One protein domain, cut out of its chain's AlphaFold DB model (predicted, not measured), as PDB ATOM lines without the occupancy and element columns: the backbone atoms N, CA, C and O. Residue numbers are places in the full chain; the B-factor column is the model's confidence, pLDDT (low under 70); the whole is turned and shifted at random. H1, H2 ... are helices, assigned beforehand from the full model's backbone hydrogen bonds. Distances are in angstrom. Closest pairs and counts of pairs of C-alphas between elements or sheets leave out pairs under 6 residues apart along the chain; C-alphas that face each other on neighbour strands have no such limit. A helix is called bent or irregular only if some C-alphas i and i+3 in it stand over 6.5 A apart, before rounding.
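Overview. This is residues 2 to 103 of the 381 residues of an uncharacterized protein of Chitinophagaceae bacterium (UniProt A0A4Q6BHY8). The domain is a loose, drawn-out chain of helices: a helical hairpin of H2 and the long, kinked H3 makes one end, and a smaller fold-back of H4 and H5 makes the other. H5 heads back toward the last part of H3, H6 turns a corner after it, and H1 sticks out to one side beyond the start of H2. The printed part has 102 residues with six named helices, in the order H1, H2, H3, H4, H5, H6, and no named strand; the class is all helix. After H6, residues 88 to 103 form a long stretch with no named element, which runs back to the start of H2. The whole is loose, with a radius of gyration of the C-alphas of 16.9 A, and the C-alphas span 55 by 38 by 22 A along the three main axes.

Arrangement. H1, residues 3 to 6, touches no helix. A short link of 6 residues joins it to H2, residues 13 to 25. After a tight link of 5 residues comes H3, residues 31 to 49, which has a kink of 29 degrees near residue 43. H3 is irregular, but only just: C-alphas 40 and 43 are 6.8 A apart, and its line is a rough one. H2 and H3 are a helical hairpin; they touch, at a shallow tilt of 19 degrees, opposite ways, and their closest C-alphas, those of Val 13 and Leu 41, are 7.0 A apart. A short link of 6 residues leads from H3 to H4, residues 56 to 60, and the two are apart. A tight link of 5 residues follows, then H5, residues 66 to 77. H4 and H5 only just touch, with 3 pairs of C-alphas within 8 A, through residues 66 to 69 alone of H5; the closest C-alphas are those of Val 59 and Glu 66, at 5.3 A. H5 is close to H3 but not clearly touching it: the closest C-alphas, those of Leu 47 and Leu 76, are 6.8 A apart, and the lines stand at a steep tilt of 44 degrees, opposite ways. A tight link of 3 residues leads to H6, residues 81 to 87. H5 and H6 touch only at the corner by their link, through residues 75 to 76 alone of H5, with the C-alphas of Arg 75 and Asn 83 closest, at 5.3 A. H6 only just touches H3, with 3 pairs of C-alphas within 8 A, through residues 43 to 46 alone of H3; the C-alphas of Pro 43 and Leu 84 are closest, at 6.9 A, and the lines are about perpendicular, at 75 degrees. Among the pairs that are apart are H1 and H2, H2 and H6, and H4 and H6. Every O i to N i+4 pair is within hydrogen-bond range in H2, H4 and H5, against 12 of 15 in H3 and 2 of 3 in H6, while H1 is too short for such a pair.

Along the chain. H1 begins with C-alpha 3 at (-15.683, -5.267, -22.073). From first to last C-alpha, H2 measures 18.3 A, H3 26.2 A, H5 16.5 A and H6 10.5 A; H1 and H4 are the short ones, at 5.9 A and 6.2 A. H3 ends with C-alpha 49 at (-25.069, -18.361, -33.942), and H6 ends with C-alpha 87 at (-28.158, -24.218, -43.051).

Size, cuts and confidence. The two C-alphas farthest apart, those of Gly 27 and Gly 62, are 55.5 A apart, and the first and last printed C-alphas, those of Asn 2 and Glu 103, are 19.8 A apart. The printed part has no cut, and no link between named helices is long. The mean pLDDT of the printed part is 73.9; residues 2 to 8, 50 to 54, 63 to 64 and 79 to 97 are under 70, and the mean over H1 is 38.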
ATOM      1  N   ASN A   2     -13.324  -3.523 -18.441       32.38
ATOM      2  CA  ASN A   2     -14.004  -2.866 -19.565       32.38
ATOM      3  C   ASN A   2     -14.142  -3.838 -20.747       32.38
ATOM      4  O   ASN A   2     -13.174  -4.090 -21.456       32.38
ATOM      5  N   GLN A   3     -15.346  -4.379 -20.950       33.28
ATOM      6  CA  GLN A   3     -15.683  -5.267 -22.073       33.28
ATOM      7  C   GLN A   3     -15.542  -4.586 -23.443       33.28
ATOM      8  O   GLN A   3     -15.308  -5.277 -24.425       33.28
ATOM      9  N   ALA A   4     -15.605  -3.252 -23.507       31.16
ATOM     10  CA  ALA A   4     -15.434  -2.487 -24.744       31.16
ATOM     11  C   ALA A   4     -14.021  -2.614 -25.357       31.16
ATOM     12  O   ALA A   4     -13.879  -2.573 -26.569       31.16
ATOM     13  N   LEU A   5     -12.990  -2.856 -24.533       38.97
ATOM     14  CA  LEU A   5     -11.577  -2.912 -24.951       38.97
ATOM     15  C   LEU A   5     -11.204  -4.167 -25.747       38.97
ATOM     16  O   LEU A   5     -10.170  -4.200 -26.407       38.97
ATOM     17  N   TYR A   6     -12.005  -5.227 -25.627       48.50
ATOM     18  CA  TYR A   6     -11.713  -6.531 -26.222       48.50
ATOM     19  C   TYR A   6     -12.198  -6.648 -27.666       48.50
ATOM     20  O   TYR A   6     -11.617  -7.418 -28.422       48.50
ATOM     21  N   TYR A   7     -13.222  -5.883 -28.051       50.16
ATOM     22  CA  TYR A   7     -13.899  -6.062 -29.334       50.16
ATOM     23  C   TYR A   7     -13.030  -5.684 -30.540       50.16
ATOM     24  O   TYR A   7     -13.093  -6.347 -31.566       50.16
ATOM     25  N   GLU A   8     -12.163  -4.679 -30.419       65.31
ATOM     26  CA  GLU A   8     -11.463  -4.121 -31.585       65.31
ATOM     27  C   GLU A   8     -10.206  -4.892 -31.999       65.31
ATOM     28  O   GLU A   8      -9.820  -4.874 -33.169       65.31
ATOM     29  N   ALA A   9      -9.573  -5.586 -31.052       77.50
ATOM     30  CA  ALA A   9      -8.423  -6.443 -31.323       77.50
ATOM     31  C   ALA A   9      -8.833  -7.877 -31.687       77.50
ATOM     32  O   ALA A   9      -7.992  -8.670 -32.089       77.50
ATOM     33  N   GLN A  10     -10.108  -8.239 -31.541       88.44
ATOM     34  CA  GLN A  10     -10.598  -9.566 -31.896       88.44
ATOM     35  C   GLN A  10     -10.762  -9.725 -33.410       88.44
ATOM     36  O   GLN A  10     -10.940  -8.764 -34.160       88.44
ATOM     37  N   ILE A  11     -10.722 -10.978 -33.868       92.06
ATOM     38  CA  ILE A  11     -11.071 -11.318 -35.248       92.06
ATOM     39  C   ILE A  11     -12.596 -11.423 -35.324       92.06
ATOM     40  O   ILE A  11     -13.163 -12.508 -35.199       92.06
ATOM     41  N   ASP A  12     -13.259 -10.275 -35.464       90.69
ATOM     42  CA  ASP A  12     -14.709 -10.193 -35.628       90.69
ATOM     43  C   ASP A  12     -15.090 -10.146 -37.112       90.69
ATOM     44  O   ASP A  12     -14.769  -9.215 -37.854       90.69
ATOM     45  N   VAL A  13     -15.804 -11.179 -37.547       89.50
ATOM     46  CA  VAL A  13     -16.253 -11.332 -38.930       89.50
ATOM     47  C   VAL A  13     -17.274 -10.259 -39.331       89.50
ATOM     48  O   VAL A  13     -17.306  -9.871 -40.499       89.50
ATOM     49  N   ALA A  14     -18.073  -9.752 -38.389       85.94
ATOM     50  CA  ALA A  14     -19.039  -8.685 -38.647       85.94
ATOM     51  C   ALA A  14     -18.341  -7.360 -38.955       85.94
ATOM     52  O   ALA A  14     -18.646  -6.710 -39.952       85.94
ATOM     53  N   GLU A  15     -17.333  -7.016 -38.158       87.31
ATOM     54  CA  GLU A  15     -16.513  -5.825 -38.375       87.31
ATOM     55  C   GLU A  15     -15.747  -5.905 -39.704       87.31
ATOM     56  O   GLU A  15     -15.729  -4.946 -40.476       87.31
ATOM     57  N   ILE A  16     -15.165  -7.070 -40.020       90.75
ATOM     58  CA  ILE A  16     -14.528  -7.321 -41.324       90.75
ATOM     59  C   ILE A  16     -15.528  -7.116 -42.467       90.75
ATOM     60  O   ILE A  16     -15.207  -6.446 -43.449       90.75
ATOM     61  N   PHE A  17     -16.736  -7.669 -42.347       89.19
ATOM     62  CA  PHE A  17     -17.772  -7.528 -43.365       89.19
ATOM     63  C   PHE A  17     -18.176  -6.066 -43.577       89.19
ATOM     64  O   PHE A  17     -18.243  -5.614 -44.722       89.19
ATOM     65  N   GLU A  18     -18.417  -5.317 -42.498       85.62
ATOM     66  CA  GLU A  18     -18.780  -3.900 -42.572       85.62
ATOM     67  C   GLU A  18     -17.681  -3.053 -43.217       85.62
ATOM     68  O   GLU A  18     -17.968  -2.248 -44.108       85.62
ATOM     69  N   PHE A  19     -16.424  -3.263 -42.819       89.69
ATOM     70  CA  PHE A  19     -15.285  -2.547 -43.387       89.69
ATOM     71  C   PHE A  19     -15.147  -2.798 -44.895       89.69
ATOM     72  O   PHE A  19     -14.989  -1.864 -45.686       89.69
ATOM     73  N   GLU A  20     -15.245  -4.057 -45.324       89.12
ATOM     74  CA  GLU A  20     -15.107  -4.418 -46.737       89.12
ATOM     75  C   GLU A  20     -16.319  -3.974 -47.577       89.12
ATOM     76  O   GLU A  20     -16.161  -3.653 -48.760       89.12
ATOM     77  N   LEU A  21     -17.511  -3.887 -46.970       85.56
ATOM     78  CA  LEU A  21     -18.711  -3.321 -47.594       85.56
ATOM     79  C   LEU A  21     -18.549  -1.821 -47.845       85.56
ATOM     80  O   LEU A  21     -18.948  -1.332 -48.903       85.56
ATOM     81  N   GLU A  22     -17.951  -1.090 -46.908       86.00
ATOM     82  CA  GLU A  22     -17.683   0.336 -47.100       86.00
ATOM     83  C   GLU A  22     -16.639   0.557 -48.199       86.00
ATOM     84  O   GLU A  22     -16.860   1.346 -49.114       86.00
ATOM     85  N   ARG A  23     -15.569  -0.247 -48.233       86.75
ATOM     86  CA  ARG A  23     -14.602  -0.213 -49.347       86.75
ATOM     87  C   ARG A  23     -15.236  -0.535 -50.702       86.75
ATOM     88  O   ARG A  23     -14.811   0.034 -51.707       86.75
ATOM     89  N   LEU A  24     -16.235  -1.422 -50.756       87.81
ATOM     90  CA  LEU A  24     -17.016  -1.660 -51.976       87.81
ATOM     91  C   LEU A  24     -17.807  -0.405 -52.380       87.81
ATOM     92  O   LEU A  24     -17.778  -0.023 -53.547       87.81
ATOM     93  N   ARG A  25     -18.474   0.264 -51.429       86.62
ATOM     94  CA  ARG A  25     -19.212   1.520 -51.678       86.62
ATOM     95  C   ARG A  25     -18.300   2.642 -52.174       86.62
ATOM     96  O   ARG A  25     -18.702   3.412 -53.042       86.62
ATOM     97  N   GLU A  26     -17.070   2.694 -51.675       89.19
ATOM     98  CA  GLU A  26     -16.029   3.634 -52.107       89.19
ATOM     99  C   GLU A  26     -15.355   3.251 -53.441       89.19
ATOM    100  O   GLU A  26     -14.488   3.982 -53.925       89.19
ATOM    101  N   GLY A  27     -15.694   2.099 -54.033       87.44
ATOM    102  CA  GLY A  27     -15.070   1.600 -55.264       87.44
ATOM    103  C   GLY A  27     -13.620   1.124 -55.094       87.44
ATOM    104  O   GLY A  27     -12.887   1.012 -56.074       87.44
ATOM    105  N   ARG A  28     -13.184   0.849 -53.858       83.50
ATOM    106  CA  ARG A  28     -11.842   0.330 -53.529       83.50
ATOM    107  C   ARG A  28     -11.749  -1.197 -53.573       83.50
ATOM    108  O   ARG A  28     -10.642  -1.726 -53.488       83.50
ATOM    109  N   ASN A  29     -12.885  -1.882 -53.682       85.06
ATOM    110  CA  ASN A  29     -13.011  -3.317 -53.931       85.06
ATOM    111  C   ASN A  29     -13.998  -3.556 -55.079       85.06
ATOM    112  O   ASN A  29     -14.868  -2.721 -55.325       85.06
ATOM    113  N   ASP A  30     -13.897  -4.709 -55.739       87.69
ATOM    114  CA  ASP A  30     -14.874  -5.134 -56.740       87.69
ATOM    115  C   ASP A  30     -15.985  -6.025 -56.143       87.69
ATOM    116  O   ASP A  30     -15.871  -6.590 -55.050       87.69
ATOM    117  N   GLU A  31     -17.097  -6.137 -56.875       84.12
ATOM    118  CA  GLU A  31     -18.249  -6.951 -56.469       84.12
ATOM    119  C   GLU A  31     -17.920  -8.449 -56.380       84.12
ATOM    120  O   GLU A  31     -18.560  -9.171 -55.613       84.12
ATOM    121  N   ALA A  32     -16.943  -8.932 -57.156       87.25
ATOM    122  CA  ALA A  32     -16.579 -10.344 -57.190       87.25
ATOM    123  C   ALA A  32     -15.873 -10.755 -55.892       87.25
ATOM    124  O   ALA A  32     -16.291 -11.723 -55.256       87.25
ATOM    125  N   PHE A  33     -14.894  -9.965 -55.454       87.69
ATOM    126  CA  PHE A  33     -14.230 -10.089 -54.163       87.69
ATOM    127  C   PHE A  33     -15.243 -10.027 -53.020       87.69
ATOM    128  O   PHE A  33     -15.249 -10.895 -52.150       87.69
ATOM    129  N   PHE A  34     -16.145  -9.038 -53.028       84.00
ATOM    130  CA  PHE A  34     -17.118  -8.900 -51.945       84.00
ATOM    131  C   PHE A  34     -18.102 -10.079 -51.888       84.00
ATOM    132  O   PHE A  34     -18.490 -10.533 -50.808       84.00
ATOM    133  N   LYS A  35     -18.490 -10.620 -53.047       80.06
ATOM    134  CA  LYS A  35     -19.315 -11.827 -53.120       80.06
ATOM    135  C   LYS A  35     -18.580 -13.048 -52.555       80.06
ATOM    136  O   LYS A  35     -19.175 -13.783 -51.771       80.06
ATOM    137  N   GLU A  36     -17.316 -13.248 -52.922       85.06
ATOM    138  CA  GLU A  36     -16.481 -14.344 -52.412       85.06
ATOM    139  C   GLU A  36     -16.267 -14.238 -50.897       85.06
ATOM    140  O   GLU A  36     -16.425 -15.227 -50.177       85.06
ATOM    141  N   LEU A  37     -15.999 -13.025 -50.403       86.31
ATOM    142  CA  LEU A  37     -15.932 -12.720 -48.977       86.31
ATOM    143  C   LEU A  37     -17.233 -13.142 -48.294       86.31
ATOM    144  O   LEU A  37     -17.216 -13.970 -47.388       86.31
ATOM    145  N   ARG A  38     -18.378 -12.640 -48.770       81.50
ATOM    146  CA  ARG A  38     -19.689 -12.961 -48.194       81.50
ATOM    147  C   ARG A  38     -19.935 -14.470 -48.134       81.50
ATOM    148  O   ARG A  38     -20.394 -14.963 -47.107       81.50
ATOM    149  N   GLU A  39     -19.657 -15.194 -49.216       80.31
ATOM    150  CA  GLU A  39     -19.851 -16.648 -49.276       80.31
ATOM    151  C   GLU A  39     -18.936 -17.392 -48.290       80.31
ATOM    152  O   GLU A  39     -19.383 -18.330 -47.625       80.31
ATOM    153  N   SER A  40     -17.700 -16.920 -48.132       83.00
ATOM    154  CA  SER A  40     -16.716 -17.479 -47.200       83.00
ATOM    155  C   SER A  40     -17.047 -17.202 -45.732       83.00
ATOM    156  O   SER A  40     -16.652 -17.984 -44.872       83.00
ATOM    157  N   LEU A  41     -17.791 -16.128 -45.429       83.69
ATOM    158  CA  LEU A  41     -18.139 -15.764 -44.052       83.69
ATOM    159  C   LEU A  41     -19.376 -16.499 -43.496       83.69
ATOM    160  O   LEU A  41     -19.523 -16.650 -42.285       83.69
ATOM    161  N   ILE A  42     -20.268 -16.994 -44.360       77.75
ATOM    162  CA  ILE A  42     -21.508 -17.683 -43.952       77.75
ATOM    163  C   ILE A  42     -21.277 -18.845 -42.961       77.75
ATOM    164  O   ILE A  42     -21.998 -18.913 -41.961       77.75
ATOM    165  N   PRO A  43     -20.296 -19.748 -43.172       77.31
ATOM    166  CA  PRO A  43     -20.022 -20.844 -42.243       77.31
ATOM    167  C   PRO A  43     -19.784 -20.410 -40.793       77.31
ATOM    168  O   PRO A  43     -20.222 -21.112 -39.886       77.31
ATOM    169  N   PHE A  44     -19.152 -19.257 -40.546       78.38
ATOM    170  CA  PHE A  44     -18.865 -18.808 -39.178       78.38
ATOM    171  C   PHE A  44     -20.127 -18.381 -38.436       78.38
ATOM    172  O   PHE A  44     -20.325 -18.768 -37.287       78.38
ATOM    173  N   TYR A  45     -21.025 -17.655 -39.110       75.31
ATOM    174  CA  TYR A  45     -22.323 -17.301 -38.534       75.31
ATOM    175  C   TYR A  45     -23.153 -18.554 -38.229       75.31
ATOM    176  O   TYR A  45     -23.835 -18.598 -37.208       75.31
ATOM    177  N   ILE A  46     -23.049 -19.596 -39.062       74.62
ATOM    178  CA  ILE A  46     -23.667 -20.895 -38.778       74.62
ATOM    179  C   ILE A  46     -23.042 -21.535 -37.534       74.62
ATOM    180  O   ILE A  46     -23.753 -21.888 -36.602       74.62
ATOM    181  N   LEU A  47     -21.721 -21.653 -37.463       73.25
ATOM    182  CA  LEU A  47     -21.083 -22.325 -36.330       73.25
ATOM    183  C   LEU A  47     -21.298 -21.598 -34.996       73.25
ATOM    184  O   LEU A  47     -21.460 -22.252 -33.970       73.25
ATOM    185  N   LYS A  48     -21.314 -20.260 -34.997       74.25
ATOM    186  CA  LYS A  48     -21.374 -19.460 -33.764       74.25
ATOM    187  C   LYS A  48     -22.779 -19.050 -33.332       74.25
ATOM    188  O   LYS A  48     -22.962 -18.758 -32.156       74.25
ATOM    189  N   LYS A  49     -23.756 -18.973 -34.245       70.19
ATOM    190  CA  LYS A  49     -25.069 -18.361 -33.942       70.19
ATOM    191  C   LYS A  49     -26.279 -19.231 -34.233       70.19
ATOM    192  O   LYS A  49     -27.394 -18.834 -33.904       70.19
ATOM    193  N   HIS A  50     -26.100 -20.387 -34.862       69.19
ATOM    194  CA  HIS A  50     -27.227 -21.252 -35.179       69.19
ATOM    195  C   HIS A  50     -27.520 -22.217 -34.026       69.19
ATOM    196  O   HIS A  50     -26.846 -23.231 -33.846       69.19
ATOM    197  N   GLU A  51     -28.598 -21.952 -33.293       65.31
ATOM    198  CA  GLU A  51     -29.096 -22.834 -32.236       65.31
ATOM    199  C   GLU A  51     -30.199 -23.782 -32.747       65.31
ATOM    200  O   GLU A  51     -31.027 -23.391 -33.580       65.31
ATOM    201  N   PRO A  52     -30.247 -25.040 -32.267       65.50
ATOM    202  CA  PRO A  52     -31.348 -25.938 -32.585       65.50
ATOM    203  C   PRO A  52     -32.663 -25.421 -31.990       65.50
ATOM    204  O   PRO A  52     -32.713 -24.985 -30.845       65.50
ATOM    205  N   PHE A  53     -33.770 -25.583 -32.724       64.31
ATOM    206  CA  PHE A  53     -35.121 -25.236 -32.250       64.31
ATOM    207  C   PHE A  53     -35.564 -25.959 -30.966       64.31
ATOM    208  O   PHE A  53     -36.513 -25.531 -30.315       64.31
ATOM    209  N   VAL A  54     -34.911 -27.068 -30.617       69.12
ATOM    210  CA  VAL A  54     -35.164 -27.829 -29.391       69.12
ATOM    211  C   VAL A  54     -33.896 -27.786 -28.557       69.12
ATOM    212  O   VAL A  54     -32.817 -28.035 -29.084       69.12
ATOM    213  N   SER A  55     -34.009 -27.481 -27.266       76.31
ATOM    214  CA  SER A  55     -32.850 -27.455 -26.374       76.31
ATOM    215  C   SER A  55     -32.451 -28.861 -25.922       76.31
ATOM    216  O   SER A  55     -33.285 -29.764 -25.818       76.31
ATOM    217  N   GLN A  56     -31.179 -29.034 -25.565       80.69
ATOM    218  CA  GLN A  56     -30.674 -30.286 -24.994       80.69
ATOM    219  C   GLN A  56     -31.452 -30.704 -23.734       80.69
ATOM    220  O   GLN A  56     -31.753 -31.880 -23.541       80.69
ATOM    221  N   ALA A  57     -31.831 -29.732 -22.897       78.94
ATOM    222  CA  ALA A  57     -32.631 -29.968 -21.698       78.94
ATOM    223  C   ALA A  57     -34.042 -30.486 -22.032       78.94
ATOM    224  O   ALA A  57     -34.543 -31.380 -21.354       78.94
ATOM    225  N   ALA A  58     -34.664 -29.975 -23.102       70.12
ATOM    226  CA  ALA A  58     -35.965 -30.455 -23.565       70.12
ATOM    227  C   ALA A  58     -35.890 -31.887 -24.123       70.12
ATOM    228  O   ALA A  58     -36.818 -32.673 -23.933       70.12
ATOM    229  N   VAL A  59     -34.783 -32.263 -24.771       79.69
ATOM    230  CA  VAL A  59     -34.536 -33.654 -25.190       79.69
ATOM    231  C   VAL A  59     -34.362 -34.568 -23.977       79.69
ATOM    232  O   VAL A  59     -35.029 -35.594 -23.887       79.69
ATOM    233  N   ALA A  60     -33.550 -34.158 -22.997       78.88
ATOM    234  CA  ALA A  60     -33.321 -34.918 -21.766       78.88
ATOM    235  C   ALA A  60     -34.597 -35.117 -20.920       78.88
ATOM    236  O   ALA A  60     -34.709 -36.103 -20.196       78.88
ATOM    237  N   ALA A  61     -35.576 -34.216 -21.040       76.12
ATOM    238  CA  ALA A  61     -36.888 -34.327 -20.403       76.12
ATOM    239  C   ALA A  61     -37.863 -35.293 -21.121       76.12
ATOM    240  O   ALA A  61     -39.017 -35.406 -20.711       76.12
ATOM    241  N   GLY A  62     -37.422 -35.993 -22.176       70.81
ATOM    242  CA  GLY A  62     -38.195 -37.040 -22.851       70.81
ATOM    243  C   GLY A  62     -39.046 -36.569 -24.034       70.81
ATOM    244  O   GLY A  62     -40.007 -37.246 -24.402       70.81
ATOM    245  N   THR A  63     -38.734 -35.422 -24.650       65.56
ATOM    246  CA  THR A  63     -39.416 -35.018 -25.894       65.56
ATOM    247  C   THR A  63     -39.045 -35.950 -27.054       65.56
ATOM    248  O   THR A  63     -37.897 -36.363 -27.202       65.56
ATOM    249  N   SER A  64     -39.990 -36.229 -27.960       68.69
ATOM    250  CA  SER A  64     -39.775 -37.051 -29.171       68.69
ATOM    251  C   SER A  64     -38.823 -36.424 -30.211       68.69
ATOM    252  O   SER A  64     -38.678 -36.929 -31.322       68.69
ATOM    253  N   SER A  65     -38.166 -35.316 -29.859       75.69
ATOM    254  CA  SER A  65     -37.296 -34.518 -30.728       75.69
ATOM    255  C   SER A  65     -35.810 -34.874 -30.606       75.69
ATOM    256  O   SER A  65     -34.967 -34.203 -31.198       75.69
ATOM    257  N   GLU A  66     -35.476 -35.948 -29.888       81.00
ATOM    258  CA  GLU A  66     -34.106 -36.449 -29.716       81.00
ATOM    259  C   GLU A  66     -33.377 -36.644 -31.055       81.00
ATOM    260  O   GLU A  66     -32.280 -36.126 -31.271       81.00
ATOM    261  N   LYS A  67     -34.042 -37.309 -32.010       77.06
ATOM    262  CA  LYS A  67     -33.501 -37.550 -33.356       77.06
ATOM    263  C   LYS A  67     -33.231 -36.251 -34.121       77.06
ATOM    264  O   LYS A  67     -32.276 -36.180 -34.892       77.06
ATOM    265  N   TYR A  68     -34.066 -35.229 -33.920       76.44
ATOM    266  CA  TYR A  68     -33.856 -33.915 -34.523       76.44
ATOM    267  C   TYR A  68     -32.615 -33.240 -33.933       76.44
ATOM    268  O   TYR A  68     -31.753 -32.814 -34.698       76.44
ATOM    269  N   TYR A  69     -32.514 -33.175 -32.600       79.62
ATOM    270  CA  TYR A  69     -31.430 -32.479 -31.901       79.62
ATOM    271  C   TYR A  69     -30.064 -33.079 -32.225       79.62
ATOM    272  O   TYR A  69     -29.169 -32.369 -32.680       79.62
ATOM    273  N   TYR A  70     -29.911 -34.396 -32.067       83.44
ATOM    274  CA  TYR A  70     -28.631 -35.042 -32.344       83.44
ATOM    275  C   TYR A  70     -28.286 -35.015 -33.831       83.44
ATOM    276  O   TYR A  70     -27.138 -34.759 -34.175       83.44
ATOM    277  N   GLY A  71     -29.276 -35.156 -34.720       79.06
ATOM    278  CA  GLY A  71     -29.049 -34.966 -36.151       79.06
ATOM    279  C   GLY A  71     -28.643 -33.528 -36.502       79.06
ATOM    280  O   GLY A  71     -27.860 -33.321 -37.424       79.06
ATOM    281  N   TYR A  72     -29.164 -32.524 -35.792       78.38
ATOM    282  CA  TYR A  72     -28.774 -31.122 -35.952       78.38
ATOM    283  C   TYR A  72     -27.327 -30.889 -35.501       78.38
ATOM    284  O   TYR A  72     -26.542 -30.336 -36.270       78.38
ATOM    285  N   GLU A  73     -26.951 -31.356 -34.305       80.38
ATOM    286  CA  GLU A  73     -25.571 -31.248 -33.818       80.38
ATOM    287  C   GLU A  73     -24.575 -31.986 -34.713       80.38
ATOM    288  O   GLU A  73     -23.489 -31.474 -34.975       80.38
ATOM    289  N   GLU A  74     -24.933 -33.176 -35.194       81.56
ATOM    290  CA  GLU A  74     -24.088 -33.961 -36.090       81.56
ATOM    291  C   GLU A  74     -23.831 -33.216 -37.406       81.56
ATOM    292  O   GLU A  74     -22.692 -33.157 -37.870       81.56
ATOM    293  N   ARG A  75     -24.860 -32.573 -37.978       78.31
ATOM    294  CA  ARG A  75     -24.705 -31.742 -39.180       78.31
ATOM    295  C   ARG A  75     -23.827 -30.515 -38.936       78.31
ATOM    296  O   ARG A  75     -23.019 -30.205 -39.802       78.31
ATOM    297  N   LEU A  76     -23.945 -29.853 -37.781       74.12
ATOM    298  CA  LEU A  76     -23.077 -28.719 -37.423       74.12
ATOM    299  C   LEU A  76     -21.617 -29.132 -37.197       74.12
ATOM    300  O   LEU A  76     -20.710 -28.419 -37.609       74.12
ATOM    301  N   LYS A  77     -21.385 -30.280 -36.551       73.44
ATOM    302  CA  LYS A  77     -20.039 -30.809 -36.264       73.44
ATOM    303  C   LYS A  77     -19.381 -31.457 -37.486       73.44
ATOM    304  O   LYS A  77     -18.186 -31.749 -37.464       73.44
ATOM    305  N   SER A  78     -20.146 -31.724 -38.542       72.00
ATOM    306  CA  SER A  78     -19.631 -32.351 -39.752       72.00
ATOM    307  C   SER A  78     -18.706 -31.409 -40.522       72.00
ATOM    308  O   SER A  78     -19.069 -30.283 -40.844       72.00
ATOM    309  N   GLN A  79     -17.536 -31.911 -40.920       61.84
ATOM    310  CA  GLN A  79     -16.624 -31.203 -41.829       61.84
ATOM    311  C   GLN A  79     -17.102 -31.210 -43.292       61.84
ATOM    312  O   GLN A  79     -16.460 -30.627 -44.164       61.84
ATOM    313  N   ALA A  80     -18.207 -31.896 -43.598       67.00
ATOM    314  CA  ALA A  80     -18.698 -32.001 -44.959       67.00
ATOM    315  C   ALA A  80     -19.457 -30.728 -45.369       67.00
ATOM    316  O   ALA A  80     -20.479 -30.381 -44.780       67.00
ATOM    317  N   SER A  81     -18.989 -30.055 -46.421       56.88
ATOM    318  CA  SER A  81     -19.535 -28.771 -46.891       56.88
ATOM    319  C   SER A  81     -21.042 -28.795 -47.186       56.88
ATOM    320  O   SER A  81     -21.739 -27.826 -46.891       56.88
ATOM    321  N   TRP A  82     -21.567 -29.918 -47.682       58.12
ATOM    322  CA  TRP A  82     -22.994 -30.098 -47.975       58.12
ATOM    323  C   TRP A  82     -23.885 -30.146 -46.722       58.12
ATOM    324  O   TRP A  82     -25.076 -29.854 -46.809       58.12
ATOM    325  N   ASN A  83     -23.333 -30.460 -45.543       64.62
ATOM    326  CA  ASN A  83     -24.065 -30.347 -44.278       64.62
ATOM    327  C   ASN A  83     -24.220 -28.892 -43.841       64.62
ATOM    328  O   ASN A  83     -25.240 -28.541 -43.255       64.62
ATOM    329  N   LEU A  84     -23.256 -28.030 -44.175       65.50
ATOM    330  CA  LEU A  84     -23.407 -26.593 -43.970       65.50
ATOM    331  C   LEU A  84     -24.424 -26.000 -44.946       65.50
ATOM    332  O   LEU A  84     -25.188 -25.121 -44.559       65.50
ATOM    333  N   ASP A  85     -24.500 -26.520 -46.174       63.34
ATOM    334  CA  ASP A  85     -25.478 -26.078 -47.175       63.34
ATOM    335  C   ASP A  85     -26.937 -26.273 -46.729       63.34
ATOM    336  O   ASP A  85     -27.799 -25.483 -47.113       63.34
ATOM    337  N   TYR A  86     -27.208 -27.252 -45.855       63.19
ATOM    338  CA  TYR A  86     -28.505 -27.404 -45.182       63.19
ATOM    339  C   TYR A  86     -28.908 -26.126 -44.427       63.19
ATOM    340  O   TYR A  86     -30.065 -25.707 -44.483       63.19
ATOM    341  N   PHE A  87     -27.950 -25.482 -43.756       63.00
ATOM    342  CA  PHE A  87     -28.158 -24.218 -43.051       63.00
ATOM    343  C   PHE A  87     -28.099 -23.004 -43.989       63.00
ATOM    344  O   PHE A  87     -28.621 -21.952 -43.634       63.00
ATOM    345  N   LYS A  88     -27.527 -23.144 -45.197       59.09
ATOM    346  CA  LYS A  88     -27.471 -22.108 -46.254       59.09
ATOM    347  C   LYS A  88     -28.733 -22.013 -47.108       59.09
ATOM    348  O   LYS A  88     -28.681 -21.485 -48.223       59.09
ATOM    349  N   PHE A  89     -29.868 -22.525 -46.627       49.75
ATOM    350  CA  PHE A  89     -31.126 -22.425 -47.362       49.75
ATOM    351  C   PHE A  89     -31.378 -20.968 -47.791       49.75
ATOM    352  O   PHE A  89     -31.128 -20.031 -47.033       49.75
ATOM    353  N   ARG A  90     -31.822 -20.756 -49.036       37.62
ATOM    354  CA  ARG A  90     -32.066 -19.403 -49.565       37.62
ATOM    355  C   ARG A  90     -33.116 -18.721 -48.687       37.62
ATOM    356  O   ARG A  90     -34.217 -19.244 -48.594       37.62
ATOM    357  N   ASP A  91     -32.755 -17.579 -48.096       39.69
ATOM    358  CA  ASP A  91     -33.458 -16.848 -47.019       39.69
ATOM    359  C   ASP A  91     -32.969 -17.138 -45.578       39.69
ATOM    360  O   ASP A  91     -33.607 -16.707 -44.621       39.69
ATOM    361  N   ALA A  92     -31.827 -17.808 -45.384       46.97
ATOM    362  CA  ALA A  92     -31.161 -17.830 -44.081       46.97
ATOM    363  C   ALA A  92     -30.773 -16.396 -43.663       46.97
ATOM    364  O   ALA A  92     -30.001 -15.713 -44.344       46.97
ATOM    365  N   PHE A  93     -31.356 -15.929 -42.557       49.78
ATOM    366  CA  PHE A  93     -31.108 -14.608 -41.987       49.78
ATOM    367  C   PHE A  93     -29.762 -14.611 -41.255       49.78
ATOM    368  O   PHE A  93     -29.699 -14.800 -40.044       49.78
ATOM    369  N   TYR A  94     -28.672 -14.421 -41.997       64.25
ATOM    370  CA  TYR A  94     -27.391 -14.064 -41.393       64.25
ATOM    371  C   TYR A  94     -27.404 -12.565 -41.124       64.25
ATOM    372  O   TYR A  94     -27.331 -11.761 -42.056       64.25
ATOM    373  N   ASP A  95     -27.531 -12.185 -39.856       65.94
ATOM    374  CA  ASP A  95     -27.315 -10.799 -39.471       65.94
ATOM    375  C   ASP A  95     -25.809 -10.541 -39.386       65.94
ATOM    376  O   ASP A  95     -25.157 -10.803 -38.369       65.94
ATOM    377  N   TYR A  96     -25.260 -10.070 -40.507       68.00
ATOM    378  CA  TYR A  96     -23.852  -9.711 -40.622       68.00
ATOM    379  C   TYR A  96     -23.471  -8.506 -39.753       68.00
ATOM    380  O   TYR A  96     -22.283  -8.296 -39.549       68.00
ATOM    381  N   ASN A  97     -24.444  -7.766 -39.207       66.94
ATOM    382  CA  ASN A  97     -24.194  -6.636 -38.306       66.94
ATOM    383  C   ASN A  97     -24.060  -7.080 -36.841       66.94
ATOM    384  O   ASN A  97     -23.700  -6.292 -35.971       66.94
ATOM    385  N   LEU A  98     -24.375  -8.340 -36.525       74.31
ATOM    386  CA  LEU A  98     -24.138  -8.873 -35.189       74.31
ATOM    387  C   LEU A  98     -22.694  -9.368 -35.090       74.31
ATOM    388  O   LEU A  98     -22.289 -10.203 -35.901       74.31
ATOM    389  N   SER A  99     -21.985  -8.981 -34.029       83.81
ATOM    390  CA  SER A  99     -20.628  -9.459 -33.719       83.81
ATOM    391  C   SER A  99     -20.500 -10.984 -33.821       83.81
ATOM    392  O   SER A  99     -21.376 -11.729 -33.368       83.81
ATOM    393  N   CYS A 100     -19.442 -11.455 -34.476       86.38
ATOM    394  CA  CYS A 100     -19.121 -12.864 -34.662       86.38
ATOM    395  C   CYS A 100     -17.605 -13.067 -34.546       86.38
ATOM    396  O   CYS A 100     -16.886 -13.098 -35.547       86.38
ATOM    397  N   ILE A 101     -17.135 -13.225 -33.309       88.56
ATOM    398  CA  ILE A 101     -15.720 -13.431 -32.994       88.56
ATOM    399  C   ILE A 101     -15.296 -14.857 -33.365       88.56
ATOM    400  O   ILE A 101     -15.966 -15.830 -33.005       88.56
ATOM    401  N   VAL A 102     -14.169 -14.965 -34.067       88.00
ATOM    402  CA  VAL A 102     -13.526 -16.228 -34.441       88.00
ATOM    403  C   VAL A 102     -12.186 -16.340 -33.719       88.00
ATOM    404  O   VAL A 102     -11.280 -15.528 -33.912       88.00
ATOM    405  N   GLU A 103     -12.058 -17.360 -32.883       88.75
ATOM    406  CA  GLU A 103     -10.816 -17.718 -32.209       88.75
ATOM    407  C   GLU A 103      -9.938 -18.570 -33.133       88.75
ATOM    408  O   GLU A 103     -10.400 -19.150 -34.121       88.75
TER     409      GLU A 103